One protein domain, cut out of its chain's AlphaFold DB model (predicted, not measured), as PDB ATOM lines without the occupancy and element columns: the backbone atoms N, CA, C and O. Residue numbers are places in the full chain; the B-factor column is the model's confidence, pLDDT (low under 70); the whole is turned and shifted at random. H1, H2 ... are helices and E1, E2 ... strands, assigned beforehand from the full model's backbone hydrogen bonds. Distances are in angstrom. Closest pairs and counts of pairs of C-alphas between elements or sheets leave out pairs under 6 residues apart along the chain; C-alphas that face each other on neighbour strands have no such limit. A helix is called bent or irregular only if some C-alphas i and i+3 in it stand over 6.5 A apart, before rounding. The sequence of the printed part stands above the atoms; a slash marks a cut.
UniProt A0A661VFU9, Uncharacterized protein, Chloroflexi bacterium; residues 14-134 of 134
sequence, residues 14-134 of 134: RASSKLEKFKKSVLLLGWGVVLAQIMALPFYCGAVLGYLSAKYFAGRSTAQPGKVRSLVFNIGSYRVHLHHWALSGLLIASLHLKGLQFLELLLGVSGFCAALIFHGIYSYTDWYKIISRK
ATOM      1  N   ARG A  14     157.104 272.860 305.341       56.25
ATOM      2  CA  ARG A  14     156.378 272.770 304.075       56.25
ATOM      3  C   ARG A  14     157.254 272.367 302.879       56.25
ATOM      4  O   ARG A  14     156.729 271.763 301.946       56.25
ATOM      5  N   ALA A  15     158.553 272.672 302.888       60.31
ATOM      6  CA  ALA A  15     159.462 272.321 301.788       60.31
ATOM      7  C   ALA A  15     159.839 270.829 301.812       60.31
ATOM      8  O   ALA A  15     159.858 270.177 300.767       60.31
ATOM      9  N   SER A  16     160.034 270.267 303.009       67.19
ATOM     10  CA  SER A  16     160.314 268.839 303.203       67.19
ATOM     11  C   SER A  16     159.147 267.958 302.748       67.19
ATOM     12  O   SER A  16     159.359 266.992 302.027       67.19
ATOM     13  N   SER A  17     157.897 268.320 303.057       80.56
ATOM     14  CA  SER A  17     156.729 267.513 302.659       80.56
ATOM     15  C   SER A  17     156.487 267.454 301.143       80.56
ATOM     16  O   SER A  17     156.065 266.413 300.636       80.56
ATOM     17  N   LYS A  18     156.768 268.534 300.396       84.12
ATOM     18  CA  LYS A  18     156.698 268.530 298.922       84.12
ATOM     19  C   LYS A  18     157.799 267.665 298.310       84.12
ATOM     20  O   LYS A  18     157.513 266.880 297.409       84.12
ATOM     21  N   LEU A  19     159.022 267.776 298.827       87.62
ATOM     22  CA  LEU A  19     160.158 266.973 298.379       87.62
ATOM     23  C   LEU A  19     159.940 265.478 298.648       87.62
ATOM     24  O   LEU A  19     160.182 264.656 297.770       87.62
ATOM     25  N   GLU A  20     159.426 265.117 299.823       90.38
ATOM     26  CA  GLU A  20     159.130 263.722 300.164       90.38
ATOM     27  C   GLU A  20     157.997 263.139 299.309       90.38
ATOM     28  O   GLU A  20     158.087 261.996 298.862       90.38
ATOM     29  N   LYS A  21     156.953 263.923 299.004       89.56
ATOM     30  CA  LYS A  21     155.920 263.512 298.036       89.56
ATOM     31  C   LYS A  21     156.515 263.281 296.649       89.56
ATOM     32  O   LYS A  21     156.238 262.249 296.049       89.56
ATOM     33  N   PHE A  22     157.364 264.192 296.175       93.06
ATOM     34  CA  PHE A  22     158.035 264.057 294.883       93.06
ATOM     35  C   PHE A  22     158.923 262.807 294.821       93.06
ATOM     36  O   PHE A  22     158.782 262.009 293.899       93.06
ATOM     37  N   LYS A  23     159.767 262.573 295.834       93.50
ATOM     38  CA  LYS A  23     160.593 261.358 295.935       93.50
ATOM     39  C   LYS A  23     159.742 260.091 295.900       93.50
ATOM     40  O   LYS A  23     160.062 259.173 295.153       93.50
ATOM     41  N   LYS A  24     158.637 260.045 296.654       92.81
ATOM     42  CA  LYS A  24     157.699 258.910 296.633       92.81
ATOM     43  C   LYS A  24     157.093 258.697 295.248       92.81
ATOM     44  O   LYS A  24     157.055 257.562 294.790       92.81
ATOM     45  N   SER A  25     156.672 259.757 294.560       92.38
ATOM     46  CA  SER A  25     156.162 259.660 293.187       92.38
ATOM     47  C   SER A  25     157.215 259.132 292.213       92.38
ATOM     48  O   SER A  25     156.910 258.242 291.425       92.38
ATOM     49  N   VAL A  26     158.456 259.617 292.293       95.00
ATOM     50  CA  VAL A  26     159.566 259.125 291.461       95.00
ATOM     51  C   VAL A  26     159.859 257.652 291.749       95.00
ATOM     52  O   VAL A  26     160.028 256.874 290.816       95.00
ATOM     53  N   LEU A  27     159.857 257.244 293.020       95.56
ATOM     54  CA  LEU A  27     160.041 255.843 293.406       95.56
ATOM     55  C   LEU A  27     158.913 254.950 292.875       95.56
ATOM     56  O   LEU A  27     159.189 253.878 292.346       95.56
ATOM     57  N   LEU A  28     157.656 255.392 292.969       95.25
ATOM     58  CA  LEU A  28     156.508 254.658 292.429       95.25
ATOM     59  C   LEU A  28     156.585 254.521 290.905       95.25
ATOM     60  O   LEU A  28     156.340 253.438 290.380       95.25
ATOM     61  N   LEU A  29     156.967 255.590 290.201       96.06
ATOM     62  CA  LEU A  29     157.197 255.544 288.757       96.06
ATOM     63  C   LEU A  29     158.328 254.573 288.406       96.06
ATOM     64  O   LEU A  29     158.163 253.754 287.505       96.06
ATOM     65  N   GLY A  30     159.440 254.614 289.145       95.88
ATOM     66  CA  GLY A  30     160.559 253.688 288.965       95.88
ATOM     67  C   GLY A  30     160.132 252.227 289.113       95.88
ATOM     68  O   GLY A  30     160.416 251.412 288.236       95.88
ATOM     69  N   TRP A  31     159.374 251.904 290.163       96.06
ATOM     70  CA  TRP A  31     158.820 250.561 290.358       96.06
ATOM     71  C   TRP A  31     157.834 250.155 289.262       96.06
ATOM     72  O   TRP A  31     157.875 249.013 288.806       96.06
ATOM     73  N   GLY A  32     156.993 251.082 288.800       95.19
ATOM     74  CA  GLY A  32     156.082 250.843 287.682       95.19
ATOM     75  C   GLY A  32     156.823 250.473 286.395       95.19
ATOM     76  O   GLY A  32     156.434 249.524 285.716       95.19
ATOM     77  N   VAL A  33     157.928 251.162 286.094       95.25
ATOM     78  CA  VAL A  33     158.777 250.845 284.934       95.25
ATOM     79  C   VAL A  33     159.417 249.465 285.082       95.25
ATOM     80  O   VAL A  33     159.362 248.675 284.144       95.25
ATOM     81  N   VAL A  34     159.983 249.139 286.247       95.44
ATOM     82  CA  VAL A  34     160.593 247.817 286.486       95.44
ATOM     83  C   VAL A  34     159.567 246.700 286.308       95.44
ATOM     84  O   VAL A  34     159.837 245.728 285.604       95.44
ATOM     85  N   LEU A  35     158.373 246.859 286.885       92.12
ATOM     86  CA  LEU A  35     157.295 245.885 286.738       92.12
ATOM     87  C   LEU A  35     156.890 245.721 285.269       92.12
ATOM     88  O   LEU A  35     156.790 244.594 284.792       92.12
ATOM     89  N   ALA A  36     156.725 246.818 284.526       90.62
ATOM     90  CA  ALA A  36     156.400 246.761 283.103       90.62
ATOM     91  C   ALA A  36     157.456 245.986 282.294       90.62
ATOM     92  O   ALA A  36     157.096 245.173 281.444       90.62
ATOM     93  N   GLN A  37     158.744 246.175 282.593       91.62
ATOM     94  CA  GLN A  37     159.830 245.464 281.909       91.62
ATOM     95  C   GLN A  37     159.835 243.963 282.221       91.62
ATOM     96  O   GLN A  37     160.038 243.156 281.313       91.62
ATOM     97  N   ILE A  38     159.562 243.579 283.471       91.94
ATOM     98  CA  ILE A  38     159.423 242.167 283.862       91.94
ATOM     99  C   ILE A  38     158.251 241.528 283.110       91.94
ATOM    100  O   ILE A  38     158.406 240.457 282.530       91.94
ATOM    101  N   MET A  39     157.108 242.215 283.039       89.31
ATOM    102  CA  MET A  39     155.932 241.731 282.309       89.31
ATOM    103  C   MET A  39     156.160 241.667 280.791       89.31
ATOM    104  O   MET A  39     155.594 240.809 280.117       89.31
ATOM    105  N   ALA A  40     156.994 242.543 280.232       93.94
ATOM    106  CA  ALA A  40     157.312 242.540 278.807       93.94
ATOM    107  C   ALA A  40     158.285 241.415 278.409       93.94
ATOM    108  O   ALA A  40     158.276 240.975 277.258       93.94
ATOM    109  N   LEU A  41     159.105 240.916 279.339       95.19
ATOM    110  CA  LEU A  41     160.117 239.900 279.049       95.19
ATOM    111  C   LEU A  41     159.530 238.599 278.454       95.19
ATOM    112  O   LEU A  41     160.024 238.184 277.402       95.19
ATOM    113  N   PRO A  42     158.468 237.977 279.013       95.44
ATOM    114  CA  PRO A  42     157.819 236.819 278.398       95.44
ATOM    115  C   PRO A  42     157.368 237.081 276.962       95.44
ATOM    116  O   PRO A  42     157.580 236.239 276.091       95.44
ATOM    117  N   PHE A  43     156.798 238.262 276.698       95.88
ATOM    118  CA  PHE A  43     156.368 238.652 275.359       95.88
ATOM    119  C   PHE A  43     157.553 238.722 274.391       95.88
ATOM    120  O   PHE A  43     157.478 238.149 273.305       95.88
ATOM    121  N   TYR A  44     158.662 239.359 274.781       96.81
ATOM    122  CA  TYR A  44     159.860 239.438 273.940       96.81
ATOM    123  C   TYR A  44     160.473 238.063 273.673       96.81
ATOM    124  O   TYR A  44     160.784 237.749 272.523       96.81
ATOM    125  N   CYS A  45     160.596 237.220 274.700       97.19
ATOM    126  CA  CYS A  45     161.068 235.844 274.547       97.19
ATOM    127  C   CYS A  45     160.169 235.061 273.582       97.19
ATOM    128  O   CYS A  45     160.661 234.435 272.641       97.19
ATOM    129  N   GLY A  46     158.852 235.156 273.770       97.38
ATOM    130  CA  GLY A  46     157.862 234.571 272.875       97.38
ATOM    131  C   GLY A  46     158.025 235.062 271.440       97.38
ATOM    132  O   GLY A  46     158.092 234.246 270.526       97.38
ATOM    133  N   ALA A  47     158.162 236.371 271.233       97.44
ATOM    134  CA  ALA A  47     158.313 236.974 269.912       97.44
ATOM    135  C   ALA A  47     159.591 236.519 269.192       97.44
ATOM    136  O   ALA A  47     159.534 236.154 268.016       97.44
ATOM    137  N   VAL A  48     160.729 236.470 269.890       97.69
ATOM    138  CA  VAL A  48     161.987 235.953 269.323       97.69
ATOM    139  C   VAL A  48     161.819 234.491 268.908       97.69
ATOM    140  O   VAL A  48     162.117 234.137 267.765       97.69
ATOM    141  N   LEU A  49     161.283 233.649 269.795       97.00
ATOM    142  CA  LEU A  49     161.043 232.234 269.500       97.00
ATOM    143  C   LEU A  49     160.050 232.046 268.347       97.00
ATOM    144  O   LEU A  49     160.262 231.191 267.487       97.00
ATOM    145  N   GLY A  50     158.997 232.860 268.297       95.75
ATOM    146  CA  GLY A  50     157.985 232.854 267.245       95.75
ATOM    147  C   GLY A  50     158.577 233.197 265.891       95.75
ATOM    148  O   GLY A  50     158.395 232.442 264.940       95.75
ATOM    149  N   TYR A  51     159.359 234.272 265.811       94.69
ATOM    150  CA  TYR A  51     160.003 234.681 264.567       94.69
ATOM    151  C   TYR A  51     161.007 233.631 264.068       94.69
ATOM    152  O   TYR A  51     160.992 233.269 262.889       94.69
ATOM    153  N   LEU A  52     161.851 233.099 264.960       94.75
ATOM    154  CA  LEU A  52     162.813 232.050 264.609       94.75
ATOM    155  C   LEU A  52     162.108 230.771 264.148       94.75
ATOM    156  O   LEU A  52     162.522 230.172 263.156       94.75
ATOM    157  N   SER A  53     161.020 230.388 264.821       92.19
ATOM    158  CA  SER A  53     160.193 229.244 264.424       92.19
ATOM    159  C   SER A  53     159.588 229.471 263.043       92.19
ATOM    160  O   SER A  53     159.730 228.615 262.171       92.19
ATOM    161  N   ALA A  54     158.988 230.644 262.814       90.00
ATOM    162  CA  ALA A  54     158.427 231.019 261.520       90.00
ATOM    163  C   ALA A  54     159.474 230.841 260.423       90.00
ATOM    164  O   ALA A  54     159.253 230.088 259.483       90.00
ATOM    165  N   LYS A  55     160.651 231.444 260.606       88.69
ATOM    166  CA  LYS A  55     161.748 231.412 259.640       88.69
ATOM    167  C   LYS A  55     162.305 230.005 259.411       88.69
ATOM    168  O   LYS A  55     162.698 229.678 258.296       88.69
ATOM    169  N   TYR A  56     162.355 229.173 260.449       88.44
ATOM    170  CA  TYR A  56     162.876 227.809 260.357       88.44
ATOM    171  C   TYR A  56     161.915 226.843 259.651       88.44
ATOM    172  O   TYR A  56     162.366 225.939 258.939       88.44
ATOM    173  N   PHE A  57     160.606 227.010 259.855       86.56
ATOM    174  CA  PHE A  57     159.577 226.138 259.281       86.56
ATOM    175  C   PHE A  57     159.022 226.639 257.941       86.56
ATOM    176  O   PHE A  57     158.513 225.828 257.161       86.56
ATOM    177  N   ALA A  58     159.144 227.937 257.663       82.25
ATOM    178  CA  ALA A  58     158.723 228.595 256.435       82.25
ATOM    179  C   ALA A  58     159.434 228.069 255.179       82.25
ATOM    180  O   ALA A  58     160.599 227.670 255.203       82.25
ATOM    181  N   GLY A  59     158.722 228.118 254.051       79.19
ATOM    182  CA  GLY A  59     159.328 227.989 252.727       79.19
ATOM    183  C   GLY A  59     160.130 229.241 252.376       79.19
ATOM    184  O   GLY A  59     159.785 230.336 252.820       79.19
ATOM    185  N   ARG A  60     161.187 229.090 251.563       74.81
ATOM    186  CA  ARG A  60     162.085 230.197 251.172       74.81
ATOM    187  C   ARG A  60     161.389 231.300 250.366       74.81
ATOM    188  O   ARG A  60     161.899 232.413 250.311       74.81
ATOM    189  N   SER A  61     160.259 230.993 249.736       71.12
ATOM    190  CA  SER A  61     159.452 231.944 248.975       71.12
ATOM    191  C   SER A  61     157.975 231.556 249.004       71.12
ATOM    192  O   SER A  61     157.620 230.421 249.340       71.12
ATOM    193  N   THR A  62     157.110 232.482 248.585       68.38
ATOM    194  CA  THR A  62     155.700 232.201 248.290       68.38
ATOM    195  C   THR A  62     155.577 230.994 247.353       68.38
ATOM    196  O   THR A  62     156.357 230.851 246.410       68.38
ATOM    197  N   ALA A  63     154.616 230.113 247.644       68.25
ATOM    198  CA  ALA A  63     154.346 228.848 246.950       68.25
ATOM    199  C   ALA A  63     155.428 227.751 247.039       68.25
ATOM    200  O   ALA A  63     155.187 226.644 246.555       68.25
ATOM    201  N   GLN A  64     156.572 227.985 247.696       72.25
ATOM    202  CA  GLN A  64     157.496 226.897 248.017       72.25
ATOM    203  C   GLN A  64     157.098 226.222 249.333       72.25
ATOM    204  O   GLN A  64     156.903 226.912 250.339       72.25
ATOM    205  N   PRO A  65     156.996 224.883 249.365       68.00
ATOM    206  CA  PRO A  65     156.708 224.177 250.600       68.00
ATOM    207  C   PRO A  65     157.860 224.380 251.590       68.00
ATOM    208  O   PRO A  65     159.023 224.122 251.285       68.00
ATOM    209  N   GLY A  66     157.519 224.861 252.785       76.38
ATOM    210  CA  GLY A  66     158.416 224.831 253.934       76.38
ATOM    211  C   GLY A  66     158.529 223.429 254.528       76.38
ATOM    212  O   GLY A  66     158.047 222.444 253.965       76.38
ATOM    213  N   LYS A  67     159.125 223.338 255.719       78.62
ATOM    214  CA  LYS A  67     159.147 222.081 256.490       78.62
ATOM    215  C   LYS A  67     157.748 221.677 256.953       78.62
ATOM    216  O   LYS A  67     157.461 220.490 257.073       78.62
ATOM    217  N   VAL A  68     156.882 222.660 257.196       76.50
ATOM    218  CA  VAL A  68     155.473 222.443 257.528       76.50
ATOM    219  C   VAL A  68     154.639 222.680 256.276       76.50
ATOM    220  O   VAL A  68     154.695 223.752 255.672       76.50
ATOM    221  N   ARG A  69     153.868 221.666 255.872       74.44
ATOM    222  CA  ARG A  69     152.929 221.796 254.753       74.44
ATOM    223  C   ARG A  69     151.796 222.739 255.146       74.44
ATOM    224  O   ARG A  69     151.251 222.647 256.243       74.44
ATOM    225  N   SER A  70     151.429 223.619 254.224       76.38
ATOM    226  CA  SER A  70     150.261 224.482 254.349       76.38
ATOM    227  C   SER A  70     148.972 223.675 254.502       76.38
ATOM    228  O   SER A  70     148.762 222.692 253.786       76.38
ATOM    229  N   LEU A  71     148.074 224.139 255.369       81.19
ATOM    230  CA  LEU A  71     146.724 223.597 255.497       81.19
ATOM    231  C   LEU A  71     145.860 224.144 254.357       81.19
ATOM    232  O   LEU A  71     145.532 225.331 254.321       81.19
ATOM    233  N   VAL A  72     145.523 223.279 253.403       83.94
ATOM    234  CA  VAL A  72     144.723 223.634 252.227       83.94
ATOM    235  C   VAL A  72     143.474 222.769 252.191       83.94
ATOM    236  O   VAL A  72     143.563 221.544 252.125       83.94
ATOM    237  N   PHE A  73     142.311 223.412 252.184       85.50
ATOM    238  CA  PHE A  73     141.010 222.757 252.092       85.50
ATOM    239  C   PHE A  73     140.378 223.057 250.734       85.50
ATOM    240  O   PHE A  73     140.385 224.196 250.269       85.50
ATOM    241  N   ASN A  74     139.817 222.040 250.082       88.44
ATOM    242  CA  ASN A  74     139.062 222.214 248.844       88.44
ATOM    243  C   ASN A  74     137.566 222.161 249.172       88.44
ATOM    244  O   ASN A  74     137.078 221.120 249.605       88.44
ATOM    245  N   ILE A  75     136.848 223.263 248.951       87.62
ATOM    246  CA  ILE A  75     135.405 223.381 249.190       87.62
ATOM    247  C   ILE A  75     134.740 223.709 247.848       87.62
ATOM    248  O   ILE A  75     134.747 224.851 247.387       87.62
ATOM    249  N   GLY A  76     134.209 222.682 247.177       88.75
ATOM    250  CA  GLY A  76     133.631 222.809 245.836       88.75
ATOM    251  C   GLY A  76     134.636 223.351 244.809       88.75
ATOM    252  O   GLY A  76     135.695 222.759 244.582       88.75
ATOM    253  N   SER A  77     134.296 224.494 244.200       89.19
ATOM    254  CA  SER A  77     135.150 225.223 243.239       89.19
ATOM    255  C   SER A  77     136.172 226.159 243.900       89.19
ATOM    256  O   SER A  77     136.912 226.848 243.199       89.19
ATOM    257  N   TYR A  78     136.215 226.212 245.232       87.94
ATOM    258  CA  TYR A  78     137.114 227.076 245.987       87.94
ATOM    259  C   TYR A  78     138.202 226.263 246.689       87.94
ATOM    260  O   TYR A  78     137.993 225.139 247.152       87.94
ATOM    261  N   ARG A  79     139.382 226.861 246.784       87.12
ATOM    262  CA  ARG A  79     140.523 226.399 247.562       87.12
ATOM    263  C   ARG A  79     140.782 227.418 248.667       87.12
ATOM    264  O   ARG A  79     141.087 228.579 248.388       87.12
ATOM    265  N   VAL A  80     140.667 226.963 249.907       85.94
ATOM    266  CA  VAL A  80     140.937 227.744 251.113       85.94
ATOM    267  C   VAL A  80     142.339 227.405 251.594       85.94
ATOM    268  O   VAL A  80     142.624 226.254 251.924       85.94
ATOM    269  N   HIS A  81     143.215 228.401 251.613       87.62
ATOM    270  CA  HIS A  81     144.571 228.295 252.123       87.62
ATOM    271  C   HIS A  81     144.627 228.941 253.505       87.62
ATOM    272  O   HIS A  81     144.486 230.156 253.654       87.62
ATOM    273  N   LEU A  82     144.797 228.110 254.530       84.12
ATOM    274  CA  LEU A  82     144.849 228.582 255.899       84.12
ATOM    275  C   LEU A  82     146.278 229.002 256.235       84.12
ATOM    276  O   LEU A  82     147.148 228.178 256.524       84.12
ATOM    277  N   HIS A  83     146.512 230.309 256.170       86.44
ATOM    278  CA  HIS A  83     147.796 230.896 256.520       86.44
ATOM    279  C   HIS A  83     148.054 230.795 258.026       86.44
ATOM    280  O   HIS A  83     147.156 230.972 258.850       86.44
ATOM    281  N   HIS A  84     149.312 230.564 258.400       85.12
ATOM    282  CA  HIS A  84     149.722 230.472 259.803       85.12
ATOM    283  C   HIS A  84     149.452 231.772 260.579       85.12
ATOM    284  O   HIS A  84     149.095 231.700 261.750       85.12
ATOM    285  N   TRP A  85     149.519 232.946 259.932       88.50
ATOM    286  CA  TRP A  85     149.161 234.218 260.569       88.50
ATOM    287  C   TRP A  85     147.689 234.246 261.020       88.50
ATOM    288  O   TRP A  85     147.387 234.710 262.118       88.50
ATOM    289  N   ALA A  86     146.772 233.689 260.222       87.38
ATOM    290  CA  ALA A  86     145.349 233.663 260.553       87.38
ATOM    291  C   ALA A  86     145.073 232.729 261.743       87.38
ATOM    292  O   ALA A  86     144.341 233.089 262.664       87.38
ATOM    293  N   LEU A  87     145.724 231.560 261.770       88.75
ATOM    294  CA  LEU A  87     145.668 230.630 262.904       88.75
ATOM    295  C   LEU A  87     146.208 231.254 264.193       88.75
ATOM    296  O   LEU A  87     145.580 231.130 265.243       88.75
ATOM    297  N   SER A  88     147.342 231.948 264.115       91.25
ATOM    298  CA  SER A  88     147.919 232.665 265.252       91.25
ATOM    299  C   SER A  88     146.982 233.755 265.781       91.25
ATOM    300  O   SER A  88     146.832 233.883 266.995       91.25
ATOM    301  N   GLY A  89     146.299 234.493 264.900       90.62
ATOM    302  CA  GLY A  89     145.302 235.489 265.301       90.62
ATOM    303  C   GLY A  89     144.100 234.868 266.020       90.62
ATOM    304  O   GLY A  89     143.703 235.340 267.086       90.62
ATOM    305  N   LEU A  90     143.565 233.765 265.487       91.44
ATOM    306  CA  LEU A  90     142.472 233.022 266.124       91.44
ATOM    307  C   LEU A  90     142.877 232.452 267.487       91.44
ATOM    308  O   LEU A  90     142.072 232.462 268.420       91.44
ATOM    309  N   LEU A  91     144.119 231.977 267.613       91.25
ATOM    310  CA  LEU A  91     144.654 231.489 268.878       91.25
ATOM    311  C   LEU A  91     144.711 232.617 269.913       91.25
ATOM    312  O   LEU A  91     144.144 232.446 270.987       91.25
ATOM    313  N   ILE A  92     145.292 233.777 269.584       90.81
ATOM    314  CA  ILE A  92     145.312 234.947 270.484       90.81
ATOM    315  C   ILE A  92     143.889 235.296 270.941       90.81
ATOM    316  O   ILE A  92     143.629 235.364 272.144       90.81
ATOM    317  N   ALA A  93     142.948 235.447 270.003       90.06
ATOM    318  CA  ALA A  93     141.560 235.776 270.325       90.06
ATOM    319  C   ALA A  93     140.931 234.738 271.273       90.06
ATOM    320  O   ALA A  93     140.318 235.096 272.277       90.06
ATOM    321  N   SER A  94     141.151 233.449 271.007       89.25
ATOM    322  CA  SER A  94     140.633 232.355 271.836       89.25
ATOM    323  C   SER A  94     141.214 232.361 273.252       89.25
ATOM    324  O   SER A  94     140.495 232.082 274.211       89.25
ATOM    325  N   LEU A  95     142.503 232.675 273.400       88.12
ATOM    326  CA  LEU A  95     143.180 232.737 274.699       88.12
ATOM    327  C   LEU A  95     142.655 233.900 275.549       88.12
ATOM    328  O   LEU A  95     142.431 233.721 276.747       88.12
ATOM    329  N   HIS A  96     142.390 235.054 274.929       84.62
ATOM    330  CA  HIS A  96     141.780 236.198 275.610       84.62
ATOM    331  C   HIS A  96     140.334 235.921 276.036       84.62
ATOM    332  O   HIS A  96     139.968 236.227 277.168       84.62
ATOM    333  N   LEU A  97     139.527 235.292 275.175       87.88
ATOM    334  CA  LEU A  97     138.131 234.965 275.493       87.88
ATOM    335  C   LEU A  97     137.998 233.935 276.622       87.88
ATOM    336  O   LEU A  97     137.044 233.986 277.392       87.88
ATOM    337  N   LYS A  98     138.953 233.006 276.742       83.06
ATOM    338  CA  LYS A  98     138.953 231.975 277.792       83.06
ATOM    339  C   LYS A  98     139.453 232.470 279.151       83.06
ATOM    340  O   LYS A  98     139.439 231.688 280.097       83.06
ATOM    341  N   GLY A  99     139.895 233.725 279.257       73.19
ATOM    342  CA  GLY A  99     140.323 234.311 280.529       73.19
ATOM    343  C   GLY A  99     141.468 233.540 281.186       73.19
ATOM    344  O   GLY A  99     141.410 233.255 282.381       73.19
ATOM    345  N   LEU A 100     142.485 233.153 280.404       71.75
ATOM    346  CA  LEU A 100     143.646 232.429 280.925       71.75
ATOM    347  C   LEU A 100     144.250 233.151 282.132       71.75
ATOM    348  O   LEU A 100     144.663 234.304 282.042       71.75
ATOM    349  N   GLN A 101     144.330 232.435 283.254       74.88
ATOM    350  CA  GLN A 101     144.771 233.000 284.530       74.88
ATOM    351  C   GLN A 101     146.297 233.168 284.620       74.88
ATOM    352  O   GLN A 101     146.792 233.917 285.458       74.88
ATOM    353  N   PHE A 102     147.053 232.511 283.734       85.38
ATOM    354  CA  PHE A 102     148.513 232.596 283.685       85.38
ATOM    355  C   PHE A 102     148.963 233.726 282.759       85.38
ATOM    356  O   PHE A 102     149.187 233.519 281.565       85.38
ATOM    357  N   LEU A 103     149.100 234.926 283.324       86.12
ATOM    358  CA  LEU A 103     149.431 236.141 282.577       86.12
ATOM    359  C   LEU A 103     150.773 236.046 281.830       86.12
ATOM    360  O   LEU A 103     150.850 236.451 280.675       86.12
ATOM    361  N   GLU A 104     151.808 235.457 282.434       86.19
ATOM    362  CA  GLU A 104     153.111 235.272 281.773       86.19
ATOM    363  C   GLU A 104     153.019 234.354 280.548       86.19
ATOM    364  O   GLU A 104     153.567 234.668 279.491       86.19
ATOM    365  N   LEU A 105     152.274 233.249 280.665       88.94
ATOM    366  CA  LEU A 105     152.040 232.330 279.553       88.94
ATOM    367  C   LEU A 105     151.222 233.013 278.454       88.94
ATOM    368  O   LEU A 105     151.560 232.890 277.278       88.94
ATOM    369  N   LEU A 106     150.181 233.763 278.827       91.81
ATOM    370  CA  LEU A 106     149.377 234.534 277.883       91.81
ATOM    371  C   LEU A 106     150.247 235.534 277.112       91.81
ATOM    372  O   LEU A 106     150.157 235.594 275.887       91.81
ATOM    373  N   LEU A 107     151.116 236.278 277.801       93.06
ATOM    374  CA  LEU A 107     152.023 237.249 277.185       93.06
ATOM    375  C   LEU A 107     153.057 236.572 276.281       93.06
ATOM    376  O   LEU A 107     153.263 237.025 275.156       93.06
ATOM    377  N   GLY A 108     153.652 235.461 276.721       95.06
ATOM    378  CA  GLY A 108     154.610 234.702 275.919       95.06
ATOM    379  C   GLY A 108     153.994 234.113 274.652       95.06
ATOM    380  O   GLY A 108     154.526 234.298 273.555       95.06
ATOM    381  N   VAL A 109     152.832 233.465 274.766       94.25
ATOM    382  CA  VAL A 109     152.112 232.914 273.607       94.25
ATOM    383  C   VAL A 109     151.635 234.032 272.678       94.25
ATOM    384  O   VAL A 109     151.720 233.884 271.459       94.25
ATOM    385  N   SER A 110     151.201 235.168 273.229       94.06
ATOM    386  CA  SER A 110     150.818 236.338 272.432       94.06
ATOM    387  C   SER A 110     152.003 236.905 271.657       94.06
ATOM    388  O   SER A 110     151.865 237.158 270.464       94.06
ATOM    389  N   GLY A 111     153.178 237.033 272.283       96.19
ATOM    390  CA  GLY A 111     154.408 237.452 271.607       96.19
ATOM    391  C   GLY A 111     154.809 236.494 270.488       96.19
ATOM    392  O   GLY A 111     155.071 236.922 269.364       96.19
ATOM    393  N   PHE A 112     154.764 235.188 270.760       96.62
ATOM    394  CA  PHE A 112     155.037 234.146 269.768       96.62
ATOM    395  C   PHE A 112     154.096 234.237 268.563       96.62
ATOM    396  O   PHE A 112     154.543 234.277 267.415       96.62
ATOM    397  N   CYS A 113     152.792 234.332 268.815       95.94
ATOM    398  CA  CYS A 113     151.782 234.452 267.772       95.94
ATOM    399  C   CYS A 113     151.896 235.777 267.007       95.94
ATOM    400  O   CYS A 113     151.771 235.777 265.785       95.94
ATOM    401  N   ALA A 114     152.192 236.889 267.684       95.81
ATOM    402  CA  ALA A 114     152.417 238.181 267.044       95.81
ATOM    403  C   ALA A 114     153.601 238.127 266.068       95.81
ATOM    404  O   ALA A 114     153.498 238.623 264.947       95.81
ATOM    405  N   ALA A 115     154.693 237.461 266.444       96.31
ATOM    406  CA  ALA A 115     155.839 237.273 265.562       96.31
ATOM    407  C   ALA A 115     155.539 236.354 264.365       96.31
ATOM    408  O   ALA A 115     155.994 236.637 263.255       96.31
ATOM    409  N   LEU A 116     154.739 235.296 264.555       93.88
ATOM    410  CA  LEU A 116     154.240 234.466 263.449       93.88
ATOM    411  C   LEU A 116     153.368 235.272 262.481       93.88
ATOM    412  O   LEU A 116     153.521 235.142 261.266       93.88
ATOM    413  N   ILE A 117     152.482 236.122 263.006       94.50
ATOM    414  CA  ILE A 117     151.642 237.015 262.199       94.50
ATOM    415  C   ILE A 117     152.514 237.982 261.407       94.50
ATOM    416  O   ILE A 117     152.363 238.087 260.191       94.50
ATOM    417  N   PHE A 118     153.452 238.646 262.083       94.88
ATOM    418  CA  PHE A 118     154.365 239.594 261.459       94.88
ATOM    419  C   PHE A 118     155.171 238.938 260.337       94.88
ATOM    420  O   PHE A 118     155.195 239.445 259.217       94.88
ATOM    421  N   HIS A 119     155.772 237.776 260.600       92.75
ATOM    422  CA  HIS A 119     156.501 237.025 259.584       92.75
ATOM    423  C   HIS A 119     155.596 236.636 258.407       92.75
ATOM    424  O   HIS A 119     156.003 236.790 257.256       92.75
ATOM    425  N   GLY A 120     154.377 236.163 258.682       88.81
ATOM    426  CA  GLY A 120     153.410 235.756 257.667       88.81
ATOM    427  C   GLY A 120     152.968 236.896 256.747       88.81
ATOM    428  O   GLY A 120     152.930 236.713 255.536       88.81
ATOM    429  N   ILE A 121     152.679 238.072 257.306       90.88
ATOM    430  CA  ILE A 121     152.248 239.249 256.536       90.88
ATOM    431  C   ILE A 121     153.425 239.868 255.775       90.88
ATOM    432  O   ILE A 121     153.280 240.243 254.615       90.88
ATOM    433  N   TYR A 122     154.595 239.970 256.409       91.06
ATOM    434  CA  TYR A 122     155.745 240.657 255.821       91.06
ATOM    435  C   TYR A 122     156.479 239.816 254.765       91.06
ATOM    436  O   TYR A 122     156.991 240.362 253.790       91.06
ATOM    437  N   SER A 123     156.541 238.493 254.937       86.62
ATOM    438  CA  SER A 123     157.378 237.625 254.087       86.62
ATOM    439  C   SER A 123     156.646 237.038 252.881       86.62
ATOM    440  O   SER A 123     157.296 236.523 251.973       86.62
ATOM    441  N   TYR A 124     155.311 237.088 252.858       84.50
ATOM    442  CA  TYR A 124     154.505 236.434 251.831       84.50
ATOM    443  C   TYR A 124     153.567 237.420 251.149       84.50
ATOM    444  O   TYR A 124     152.674 237.978 251.771       84.50
ATOM    445  N   THR A 125     153.709 237.600 249.837       86.38
ATOM    446  CA  THR A 125     152.884 238.541 249.056       86.38
ATOM    447  C   THR A 125     151.424 238.107 248.908       86.38
ATOM    448  O   THR A 125     150.576 238.903 248.521       86.38
ATOM    449  N   ASP A 126     151.120 236.837 249.168       85.75
ATOM    450  CA  ASP A 126     149.789 236.236 249.101       85.75
ATOM    451  C   ASP A 126     149.104 236.145 250.472       85.75
ATOM    452  O   ASP A 126     148.090 235.457 250.593       85.75
ATOM    453  N   TRP A 127     149.606 236.853 251.491       86.44
ATOM    454  CA  TRP A 127     149.066 236.821 252.857       86.44
ATOM    455  C   TRP A 127     147.552 237.091 252.919       86.44
ATOM    456  O   TRP A 127     146.854 236.475 253.721       86.44
ATOM    457  N   TYR A 128     147.032 237.962 252.044       87.19
ATOM    458  CA  TYR A 128     145.609 238.317 251.961       87.19
ATOM    459  C   TYR A 128     144.762 237.286 251.196       87.19
ATOM    460  O   TYR A 128     143.532 237.294 251.282       87.19
ATOM    461  N   LYS A 129     145.391 236.383 250.433       87.19
ATOM    462  CA  LYS A 129     144.705 235.367 249.623       87.19
ATOM    463  C   LYS A 129     144.426 234.129 250.471       87.19
ATOM    464  O   LYS A 129     145.148 233.137 250.408       87.19
ATOM    465  N   ILE A 130     143.360 234.196 251.263       85.38
ATOM    466  CA  ILE A 130     142.864 233.056 252.051       85.38
ATOM    467  C   ILE A 130     141.979 232.146 251.189       85.38
ATOM    468  O   ILE A 130     142.021 230.926 251.318       85.38
ATOM    469  N   ILE A 131     141.190 232.727 250.281       86.19
ATOM    470  CA  ILE A 131     140.280 231.999 249.393       86.19
ATOM    471  C   ILE A 131     140.705 232.254 247.951       86.19
ATOM    472  O   ILE A 131     140.895 233.396 247.534       86.19
ATOM    473  N   SER A 132     140.840 231.180 247.186       86.00
ATOM    474  CA  SER A 132     141.125 231.210 245.754       86.00
ATOM    475  C   SER A 132     140.131 230.321 245.019       86.00
ATOM    476  O   SER A 132     139.674 229.316 245.564       86.00
ATOM    477  N   ARG A 133     139.758 230.688 243.792       84.50
ATOM    478  CA  ARG A 133     139.011 229.782 242.915       84.50
ATOM    479  C   ARG A 133     139.988 228.760 242.323       84.50
ATOM    480  O   ARG A 133     141.134 229.121 242.057       84.50
ATOM    481  N   LYS A 134     139.552 227.505 242.204       67.31
ATOM    482  CA  LYS A 134     140.304 226.463 241.492       67.31
ATOM    483  C   LYS A 134     140.461 226.799 240.016       67.31
ATOM    484  O   LYS A 134     139.520 227.409 239.460       67.31
TER     485      LYS A 134
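AT A GLANCE: This is residues 14 to 134 of the 134 residues of an uncharacterized protein of Chloroflexi bacterium (UniProt A0A661VFU9). A long helix, H1, runs nearly straight into a small body, and its first residues, 14 to 37, stick out as a free arm that makes much of the length. In the body its second arm H1b, then H3, then H2 lie side by side in one layer with H3 in the middle, and a small three-stranded sheet sits at the end far from the free arm. The 121 printed residues hold named elements in the order H1, E1, E2, H2, H3, E3; the sheet order is E1, E2, E3, antiparallel, and the class is mostly helix. The whole is an extended rod, radius of gyration of the C-alphas 21.6 A, spanning 80 by 30 by 22 A.

HOW THE PARTS SIT: H1, residues 14 to 57, was assigned as one helix by its hydrogen bonds but is bent, with C-alphas 39 and 42 6.6 A apart; its arms H1a, 14 to 39, and H1b, 42 to 57, stand at a shallow tilt of 25 degrees. H1b touches H3, residues 103 to 123, at a steep tilt of 38 degrees, the same way; their closest C-alphas, Gly 50 and Phe 112, are 4.1 A apart. H2, residues 84 to 97, and H3 form a helical hairpin, a shallow tilt of 25 degrees, opposite ways; their closest C-alphas, Trp 85 and Ile 117, are 4.1 A apart. E1, residues 71 to 75, and E2, 78 to 82, form a hairpin, with N 73 and O 80 at 2.9 A. E2 and E3, residues 131 to 133, are antiparallel, with N 79 and O 132 at 2.8 A. Every O i to N i+4 pair is within hydrogen-bond range in H1b, H2 and H3, and 21 of 22 in H1a.

IN THESE COORDINATES: H1a begins at C-alpha 14, (156.378, 272.770, 304.075), and is 37.9 A long; H1b is 22.0 A, H2 20.0 A and H3 29.6 A. E3 ends at C-alpha 133, (139.011, 229.782, 242.915).

THE WHOLE: The C-alphas of Arg 14 and Ser 77, the two farthest apart, are 80.1 A apart. The printed part has no cut, and the link from H1 to E1 is long, 13 residues. The pLDDT is under 70 at residues 14 to 16, 62 to 63, 65 and 134.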